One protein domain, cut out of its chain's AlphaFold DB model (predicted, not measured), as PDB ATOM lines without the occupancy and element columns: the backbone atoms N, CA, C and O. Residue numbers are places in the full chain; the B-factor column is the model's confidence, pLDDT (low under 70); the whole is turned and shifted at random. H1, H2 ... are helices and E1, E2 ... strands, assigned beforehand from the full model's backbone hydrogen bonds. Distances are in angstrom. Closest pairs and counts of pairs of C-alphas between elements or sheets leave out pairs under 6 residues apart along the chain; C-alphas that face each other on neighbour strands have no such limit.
ATOM      1  N   VAL A   3      -0.189 -18.214 -49.328       86.25
ATOM      2  CA  VAL A   3       0.906 -17.299 -48.999       86.25
ATOM      3  C   VAL A   3       1.134 -16.439 -50.231       86.25
ATOM      4  O   VAL A   3       1.643 -16.929 -51.237       86.25
ATOM      5  N   ALA A   4       0.730 -15.174 -50.160       87.00
ATOM      6  CA  ALA A   4       0.960 -14.196 -51.212       87.00
ATOM      7  C   ALA A   4       2.172 -13.342 -50.834       87.00
ATOM      8  O   ALA A   4       2.220 -12.769 -49.746       87.00
ATOM      9  N   VAL A   5       3.169 -13.267 -51.714       85.25
ATOM     10  CA  VAL A   5       4.377 -12.462 -51.498       85.25
ATOM     11  C   VAL A   5       4.391 -11.335 -52.519       85.25
ATOM     12  O   VAL A   5       4.383 -11.594 -53.719       85.25
ATOM     13  N   ASP A   6       4.423 -10.098 -52.032       83.19
ATOM     14  CA  ASP A   6       4.504  -8.883 -52.836       83.19
ATOM     15  C   ASP A   6       5.661  -8.011 -52.329       83.19
ATOM     16  O   ASP A   6       5.576  -7.340 -51.296       83.19
ATOM     17  N   GLY A   7       6.798  -8.089 -53.027       81.44
ATOM     18  CA  GLY A   7       8.023  -7.377 -52.667       81.44
ATOM     19  C   GLY A   7       8.460  -7.645 -51.213       81.44
ATOM     20  O   GLY A   7       8.744  -8.792 -50.866       81.44
ATOM     21  N   PRO A   8       8.545  -6.617 -50.343       85.69
ATOM     22  CA  PRO A   8       8.944  -6.779 -48.944       85.69
ATOM     23  C   PRO A   8       7.823  -7.318 -48.040       85.69
ATOM     24  O   PRO A   8       8.030  -7.428 -46.831       85.69
ATOM     25  N   ARG A   9       6.632  -7.614 -48.573       88.31
ATOM     26  CA  ARG A   9       5.453  -8.025 -47.806       88.31
ATOM     27  C   ARG A   9       5.089  -9.477 -48.108       88.31
ATOM     28  O   ARG A   9       5.008  -9.874 -49.263       88.31
ATOM     29  N   ALA A  10       4.812 -10.250 -47.065       89.56
ATOM     30  CA  ALA A  10       4.230 -11.583 -47.172       89.56
ATOM     31  C   ALA A  10       2.902 -11.623 -46.415       89.56
ATOM     32  O   ALA A  10       2.824 -11.215 -45.257       89.56
ATOM     33  N   GLU A  11       1.859 -12.115 -47.063       91.94
ATOM     34  CA  GLU A  11       0.520 -12.249 -46.509       91.94
ATOM     35  C   GLU A  11       0.144 -13.727 -46.428       91.94
ATOM     36  O   GLU A  11       0.296 -14.468 -47.396       91.94
ATOM     37  N   VAL A  12      -0.316 -14.157 -45.255       92.69
ATOM     38  CA  VAL A  12      -0.622 -15.553 -44.934       92.69
ATOM     39  C   VAL A  12      -2.084 -15.655 -44.521       92.69
ATOM     40  O   VAL A  12      -2.531 -14.946 -43.615       92.69
ATOM     41  N   SER A  13      -2.823 -16.558 -45.165       90.75
ATOM     42  CA  SER A  13      -4.227 -16.837 -44.854       90.75
ATOM     43  C   SER A  13      -4.519 -18.344 -44.827       90.75
ATOM     44  O   SER A  13      -3.961 -19.148 -45.586       90.75
ATOM     45  N   TRP A  14      -5.388 -18.764 -43.905       91.00
ATOM     46  CA  TRP A  14      -5.847 -20.148 -43.789       91.00
ATOM     47  C   TRP A  14      -7.267 -20.214 -43.206       91.00
ATOM     48  O   TRP A  14      -7.727 -19.244 -42.607       91.00
ATOM     49  N   PRO A  15      -8.000 -21.327 -43.417       84.19
ATOM     50  CA  PRO A  15      -9.392 -21.431 -42.988       84.19
ATOM     51  C   PRO A  15      -9.558 -21.216 -41.479       84.19
ATOM     52  O   PRO A  15      -8.854 -21.840 -40.688       84.19
ATOM     53  N   GLY A  16     -10.520 -20.370 -41.099       81.25
ATOM     54  CA  GLY A  16     -10.875 -20.119 -39.698       81.25
ATOM     55  C   GLY A  16      -9.917 -19.200 -38.934       81.25
ATOM     56  O   GLY A  16     -10.018 -19.129 -37.712       81.25
ATOM     57  N   ALA A  17      -9.005 -18.512 -39.625       84.94
ATOM     58  CA  ALA A  17      -8.033 -17.617 -39.011       84.94
ATOM     59  C   ALA A  17      -7.998 -16.242 -39.690       84.94
ATOM     60  O   ALA A  17      -8.249 -16.141 -40.896       84.94
ATOM     61  N   PRO A  18      -7.649 -15.185 -38.939       88.00
ATOM     62  CA  PRO A  18      -7.446 -13.872 -39.512       88.00
ATOM     63  C   PRO A  18      -6.206 -13.832 -40.397       88.00
ATOM     64  O   PRO A  18      -5.231 -14.559 -40.211       88.00
ATOM     65  N   ARG A  19      -6.233 -12.918 -41.358       90.75
ATOM     66  CA  ARG A  19      -5.123 -12.670 -42.274       90.75
ATOM     67  C   ARG A  19      -3.927 -12.085 -41.529       90.75
ATOM     68  O   ARG A  19      -4.062 -11.081 -40.831       90.75
ATOM     69  N   VAL A  20      -2.747 -12.668 -41.729       93.62
ATOM     70  CA  VAL A  20      -1.505 -12.222 -41.088       93.62
ATOM     71  C   VAL A  20      -0.546 -11.666 -42.132       93.62
ATOM     72  O   VAL A  20      -0.234 -12.329 -43.114       93.62
ATOM     73  N   THR A  21      -0.062 -10.446 -41.917       93.38
ATOM     74  CA  THR A  21       0.892  -9.764 -42.795       93.38
ATOM     75  C   THR A  21       2.241  -9.613 -42.103       93.38
ATOM     76  O   THR A  21       2.334  -9.071 -41.003       93.38
ATOM     77  N   TYR A  22       3.300 -10.046 -42.774       91.75
ATOM     78  CA  TYR A  22       4.686  -9.793 -42.408       91.75
ATOM     79  C   TYR A  22       5.305  -8.779 -43.372       91.75
ATOM     80  O   TYR A  22       5.106  -8.868 -44.583       91.75
ATOM     81  N   VAL A  23       6.084  -7.840 -42.836       90.06
ATOM     82  CA  VAL A  23       6.909  -6.913 -43.618       90.06
ATOM     83  C   VAL A  23       8.371  -7.174 -43.277       90.06
ATOM     84  O   VAL A  23       8.738  -7.270 -42.105       90.06
ATOM     85  N   ALA A  24       9.210  -7.302 -44.301       85.19
ATOM     86  CA  ALA A  24      10.634  -7.550 -44.159       85.19
ATOM     87  C   ALA A  24      11.282  -6.513 -43.223       85.19
ATOM     88  O   ALA A  24      11.149  -5.309 -43.422       85.19
ATOM     89  N   GLY A  25      11.976  -6.994 -42.185       81.69
ATOM     90  CA  GLY A  25      12.645  -6.153 -41.185       81.69
ATOM     91  C   GLY A  25      11.800  -5.791 -39.957       81.69
ATOM     92  O   GLY A  25      12.361  -5.337 -38.967       81.69
ATOM     93  N   ALA A  26      10.487  -6.052 -39.960       82.44
ATOM     94  CA  ALA A  26       9.607  -5.738 -38.826       82.44
ATOM     95  C   ALA A  26       9.726  -6.734 -37.650       82.44
ATOM     96  O   ALA A  26       9.311  -6.446 -36.527       82.44
ATOM     97  N   GLY A  27      10.295  -7.919 -37.900       84.75
ATOM     98  CA  GLY A  27      10.402  -8.995 -36.914       84.75
ATOM     99  C   GLY A  27       9.044  -9.564 -36.479       84.75
ATOM    100  O   GLY A  27       7.990  -9.188 -36.988       84.75
ATOM    101  N   PHE A  28       9.065 -10.493 -35.521       87.31
ATOM    102  CA  PHE A  28       7.850 -11.120 -34.982       87.31
ATOM    103  C   PHE A  28       6.868 -10.122 -34.330       87.31
ATOM    104  O   PHE A  28       5.671 -10.218 -34.602       87.31
ATOM    105  N   PRO A  29       7.318  -9.133 -33.525       84.38
ATOM    106  CA  PRO A  29       6.412  -8.148 -32.929       84.38
ATOM    107  C   PRO A  29       5.732  -7.240 -33.959       84.38
ATOM    108  O   PRO A  29       4.633  -6.760 -33.706       84.38
ATOM    109  N   GLY A  30       6.367  -7.016 -35.115       82.56
ATOM    110  CA  GLY A  30       5.855  -6.153 -36.177       82.56
ATOM    111  C   GLY A  30       4.904  -6.833 -37.167       82.56
ATOM    112  O   GLY A  30       4.477  -6.196 -38.126       82.56
ATOM    113  N   MET A  31       4.564  -8.112 -36.970       92.25
ATOM    114  CA  MET A  31       3.566  -8.803 -37.794       92.25
ATOM    115  C   MET A  31       2.158  -8.253 -37.519       92.25
ATOM    116  O   MET A  31       1.748  -8.122 -36.367       92.25
ATOM    117  N   LEU A  32       1.384  -7.980 -38.565       91.00
ATOM    118  CA  LEU A  32       0.038  -7.413 -38.454       91.00
ATOM    119  C   LEU A  32      -1.012  -8.514 -38.593       91.00
ATOM    120  O   LEU A  32      -0.995  -9.257 -39.569       91.00
ATOM    121  N   VAL A  33      -1.937  -8.601 -37.639       90.56
ATOM    122  CA  VAL A  33      -3.084  -9.516 -37.702       90.56
ATOM    123  C   VAL A  33      -4.323  -8.691 -38.037       90.56
ATOM    124  O   VAL A  33      -4.666  -7.757 -37.312       90.56
ATOM    125  N   ALA A  34      -4.974  -8.992 -39.160       86.88
ATOM    126  CA  ALA A  34      -6.164  -8.275 -39.604       86.88
ATOM    127  C   ALA A  34      -7.298  -8.472 -38.593       86.88
ATOM    128  O   ALA A  34      -7.694  -9.602 -38.332       86.88
ATOM    129  N   ARG A  35      -7.817  -7.380 -38.024       75.44
ATOM    130  CA  ARG A  35      -8.912  -7.419 -37.048       75.44
ATOM    131  C   ARG A  35     -10.259  -7.489 -37.755       75.44
ATOM    132  O   ARG A  35     -10.734  -6.493 -38.292       75.44
ATOM    133  N   GLU A  36     -10.893  -8.651 -37.708       62.56
ATOM    134  CA  GLU A  36     -12.265  -8.842 -38.177       62.56
ATOM    135  C   GLU A  36     -13.224  -8.758 -36.983       62.56
ATOM    136  O   GLU A  36     -13.551  -9.765 -36.369       62.56
ATOM    137  N   GLY A  37     -13.623  -7.537 -36.604       56.09
ATOM    138  CA  GLY A  37     -14.779  -7.247 -35.732       56.09
ATOM    139  C   GLY A  37     -14.777  -7.764 -34.280       56.09
ATOM    140  O   GLY A  37     -15.611  -7.319 -33.498       56.09
ATOM    141  N   ALA A  38     -13.866  -8.657 -33.891       57.06
ATOM    142  CA  ALA A  38     -13.775  -9.248 -32.559       57.06
ATOM    143  C   ALA A  38     -12.636  -8.624 -31.733       57.06
ATOM    144  O   ALA A  38     -11.532  -8.392 -32.231       57.06
ATOM    145  N   ALA A  39     -12.898  -8.368 -30.448       59.53
ATOM    146  CA  ALA A  39     -11.876  -7.951 -29.496       59.53
ATOM    147  C   ALA A  39     -11.000  -9.161 -29.129       59.53
ATOM    148  O   ALA A  39     -11.438 -10.058 -28.413       59.53
ATOM    149  N   TRP A  40      -9.773  -9.202 -29.647       70.94
ATOM    150  CA  TRP A  40      -8.791 -10.240 -29.319       70.94
ATOM    151  C   TRP A  40      -7.841  -9.787 -28.223       70.94
ATOM    152  O   TRP A  40      -7.454  -8.617 -28.177       70.94
ATOM    153  N   SER A  41      -7.429 -10.736 -27.384       75.06
ATOM    154  CA  SER A  41      -6.361 -10.508 -26.418       75.06
ATOM    155  C   SER A  41      -4.994 -10.464 -27.111       75.06
ATOM    156  O   SER A  41      -4.797 -11.039 -28.184       75.06
ATOM    157  N   ASP A  42      -3.997  -9.866 -26.456       73.25
ATOM    158  CA  ASP A  42      -2.605  -9.905 -26.928       73.25
ATOM    159  C   ASP A  42      -2.071 -11.342 -27.092       73.25
ATOM    160  O   ASP A  42      -1.135 -11.591 -27.858       73.25
ATOM    161  N   ALA A  43      -2.628 -12.304 -26.346       73.44
ATOM    162  CA  ALA A  43      -2.258 -13.711 -26.444       73.44
ATOM    163  C   ALA A  43      -2.767 -14.340 -27.748       73.44
ATOM    164  O   ALA A  43      -2.013 -15.067 -28.399       73.44
ATOM    165  N   ASP A  44      -3.989 -14.006 -28.163       81.00
ATOM    166  CA  ASP A  44      -4.564 -14.455 -29.433       81.00
ATOM    167  C   ASP A  44      -3.778 -13.882 -30.615       81.00
ATOM    168  O   ASP A  44      -3.435 -14.601 -31.550       81.00
ATOM    169  N   GLU A  45      -3.391 -12.608 -30.549       83.81
ATOM    170  CA  GLU A  45      -2.600 -11.970 -31.603       83.81
ATOM    171  C   GLU A  45      -1.213 -12.623 -31.755       83.81
ATOM    172  O   GLU A  45      -0.778 -12.935 -32.867       83.81
ATOM    173  N   ARG A  46      -0.532 -12.920 -30.639       87.50
ATOM    174  CA  ARG A  46       0.738 -13.672 -30.651       87.50
ATOM    175  C   ARG A  46       0.570 -15.092 -31.183       87.50
ATOM    176  O   ARG A  46       1.439 -15.563 -31.919       87.50
ATOM    177  N   ARG A  47      -0.530 -15.761 -30.834       88.94
ATOM    178  CA  ARG A  47      -0.866 -17.091 -31.345       88.94
ATOM    179  C   ARG A  47      -1.017 -17.066 -32.864       88.94
ATOM    180  O   ARG A  47      -0.361 -17.861 -33.530       88.94
ATOM    181  N   TRP A  48      -1.796 -16.134 -33.414       90.50
ATOM    182  CA  TRP A  48      -2.002 -16.020 -34.861       90.50
ATOM    183  C   TRP A  48      -0.705 -15.728 -35.619       90.50
ATOM    184  O   TRP A  48      -0.445 -16.338 -36.655       90.50
ATOM    185  N   ARG A  49       0.163 -14.866 -35.074       92.06
ATOM    186  CA  ARG A  49       1.501 -14.611 -35.639       92.06
ATOM    187  C   ARG A  49       2.361 -15.875 -35.680       92.06
ATOM    188  O   ARG A  49       3.004 -16.146 -36.692       92.06
ATOM    189  N   LEU A  50       2.373 -16.655 -34.599       91.75
ATOM    190  CA  LEU A  50       3.141 -17.898 -34.521       91.75
ATOM    191  C   LEU A  50       2.581 -18.970 -35.462       91.75
ATOM    192  O   LEU A  50       3.348 -19.596 -36.190       91.75
ATOM    193  N   GLU A  51       1.260 -19.158 -35.484       89.31
ATOM    194  CA  GLU A  51       0.597 -20.099 -36.392       89.31
ATOM    195  C   GLU A  51       0.889 -19.755 -37.859       89.31
ATOM    196  O   GLU A  51       1.261 -20.651 -38.619       89.31
ATOM    197  N   ALA A  52       0.835 -18.473 -38.244       91.25
ATOM    198  CA  ALA A  52       1.195 -18.030 -39.593       91.25
ATOM    199  C   ALA A  52       2.621 -18.450 -39.971       91.25
ATOM    200  O   ALA A  52       2.848 -18.997 -41.051       91.25
ATOM    201  N   LEU A  53       3.585 -18.252 -39.068       91.12
ATOM    202  CA  LEU A  53       4.964 -18.662 -39.308       91.12
ATOM    203  C   LEU A  53       5.083 -20.194 -39.420       91.12
ATOM    204  O   LEU A  53       5.727 -20.687 -40.346       91.12
ATOM    205  N   VAL A  54       4.441 -20.962 -38.533       89.81
ATOM    206  CA  VAL A  54       4.431 -22.439 -38.592       89.81
ATOM    207  C   VAL A  54       3.863 -22.930 -39.923       89.81
ATOM    208  O   VAL A  54       4.413 -23.853 -40.532       89.81
ATOM    209  N   HIS A  55       2.789 -22.298 -40.397       88.38
ATOM    210  CA  HIS A  55       2.172 -22.589 -41.684       88.38
ATOM    211  C   HIS A  55       3.113 -22.301 -42.857       88.38
ATOM    212  O   HIS A  55       3.287 -23.175 -43.707       88.38
ATOM    213  N   VAL A  56       3.795 -21.153 -42.863       89.06
ATOM    214  CA  VAL A  56       4.805 -20.815 -43.884       89.06
ATOM    215  C   VAL A  56       5.953 -21.829 -43.882       89.06
ATOM    216  O   VAL A  56       6.320 -22.352 -44.933       89.06
ATOM    217  N   TRP A  57       6.495 -22.179 -42.715       89.00
ATOM    218  CA  TRP A  57       7.573 -23.168 -42.607       89.00
ATOM    219  C   TRP A  57       7.162 -24.535 -43.175       89.00
ATOM    220  O   TRP A  57       7.894 -25.113 -43.984       89.00
ATOM    221  N   ARG A  58       5.960 -25.011 -42.824       85.44
ATOM    222  CA  ARG A  58       5.396 -26.260 -43.359       85.44
ATOM    223  C   ARG A  58       5.174 -26.203 -44.868       85.44
ATOM    224  O   ARG A  58       5.469 -27.180 -45.547       85.44
ATOM    225  N   ALA A  59       4.697 -25.075 -45.393       84.62
ATOM    226  CA  ALA A  59       4.488 -24.877 -46.827       84.62
ATOM    227  C   ALA A  59       5.789 -25.000 -47.634       84.62
ATOM    228  O   ALA A  59       5.777 -25.488 -48.760       84.62
ATOM    229  N   HIS A  60       6.918 -24.627 -47.030       85.94
ATOM    230  CA  HIS A  60       8.251 -24.770 -47.613       85.94
ATOM    231  C   HIS A  60       8.945 -26.093 -47.247       85.94
ATOM    232  O   HIS A  60      10.164 -26.200 -47.372       85.94
ATOM    233  N   GLY A  61       8.200 -27.100 -46.777       85.88
ATOM    234  CA  GLY A  61       8.737 -28.428 -46.460       85.88
ATOM    235  C   GLY A  61       9.726 -28.442 -45.293       85.88
ATOM    236  O   GLY A  61      10.481 -29.399 -45.135       85.88
ATOM    237  N   ARG A  62       9.751 -27.387 -44.471       84.44
ATOM    238  CA  ARG A  62      10.656 -27.270 -43.328       84.44
ATOM    239  C   ARG A  62       9.893 -27.562 -42.031       84.44
ATOM    240  O   ARG A  62       8.820 -26.992 -41.816       84.44
ATOM    241  N   PRO A  63      10.426 -28.405 -41.132       81.00
ATOM    242  CA  PRO A  63       9.836 -28.575 -39.812       81.00
ATOM    243  C   PRO A  63       9.992 -27.281 -39.006       81.00
ATOM    244  O   PRO A  63      11.016 -26.599 -39.095       81.00
ATOM    245  N   TRP A  64       8.977 -26.946 -38.209       85.56
ATOM    246  CA  TRP A  64       9.109 -25.868 -37.235       85.56
ATOM    247  C   TRP A  64      10.047 -26.318 -36.107       85.56
ATOM    248  O   TRP A  64       9.784 -27.365 -35.508       85.56
ATOM    249  N   PRO A  65      11.110 -25.560 -35.788       79.75
ATOM    250  CA  PRO A  65      12.023 -25.898 -34.707       79.75
ATOM    251  C   PRO A  65      11.377 -25.536 -33.366       79.75
ATOM    252  O   PRO A  65      11.671 -24.500 -32.770       79.75
ATOM    253  N   TRP A  66      10.449 -26.373 -32.901       76.00
ATOM    254  CA  TRP A  66       9.931 -26.245 -31.543       76.00
ATOM    255  C   TRP A  66      11.107 -26.342 -30.562       76.00
ATOM    256  O   TRP A  66      11.966 -27.207 -30.745       76.00
TER     257      TRP A  66
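This is residues 3 to 66 of the 533 residues of an uncharacterized protein of Cellulosimicrobium sp. TH-20 (UniProt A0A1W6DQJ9). One long helix, H1, crosses one face of a small antiparallel sheet of three short strands, and the sheet's other face is bare of helices. A long loop, residues 24 to 41, leads from the sheet to H1; its residues 32 to 33 pair with the edge strand E3, while residues 37 to 43, of which 42 to 43 belong to H1, stick out. The printed part has 64 residues with three named strands and one named helix, along the chain E1 E2 E3 H1; the sheet's order is E1, E2, E3. The class is mixed, helices and strands, with under half of the residues in named elements. The whole is compact and rounded, with a radius of gyration of the C-alphas of 11.6 A and spans of 33 by 27 by 22 A.

E1, residues 3 to 6, and E2, residues 9 to 13, form an antiparallel hairpin at 159 degrees, with N 4 and O 11 2.9 A apart, within hydrogen-bond range. E3, residues 20 to 23, forms a second hairpin with E2 at 167 degrees; N 12 and O 20 are 2.8 A apart. The three make a meander, each strand the antiparallel neighbour of the one before. H1, residues 42 to 59, is on the sheet at a height of 8.3 A, in two layers, a helix on one face of a sheet. It lies over E1 and E3, and only just over E2, on which 3 of its C-alphas fall. It runs across the strands, at 86 degrees to E1 on the local plane. The closest C-alphas of E2 and H1 are those of Val 12 and Ala 52, 6.2 A apart. In H1 every O i to N i+4 pair is within hydrogen-bond range.

E1 begins at C-alpha 3 (0.906, -17.299, -48.999) and is 9.9 A long. E2 measures 13.4 A and E3 10.3 A. H1 runs 25.9 A, from C-alpha 42 (-2.605, -9.905, -26.928) to C-alpha 59 (4.488, -24.877, -46.827).

The C-alphas farthest apart, those of Ala 39 and Gly 61, are 33.6 A apart. The printed part has no cut, and the link E3 to H1 is long. Residues 36 to 39 have pLDDT under 70.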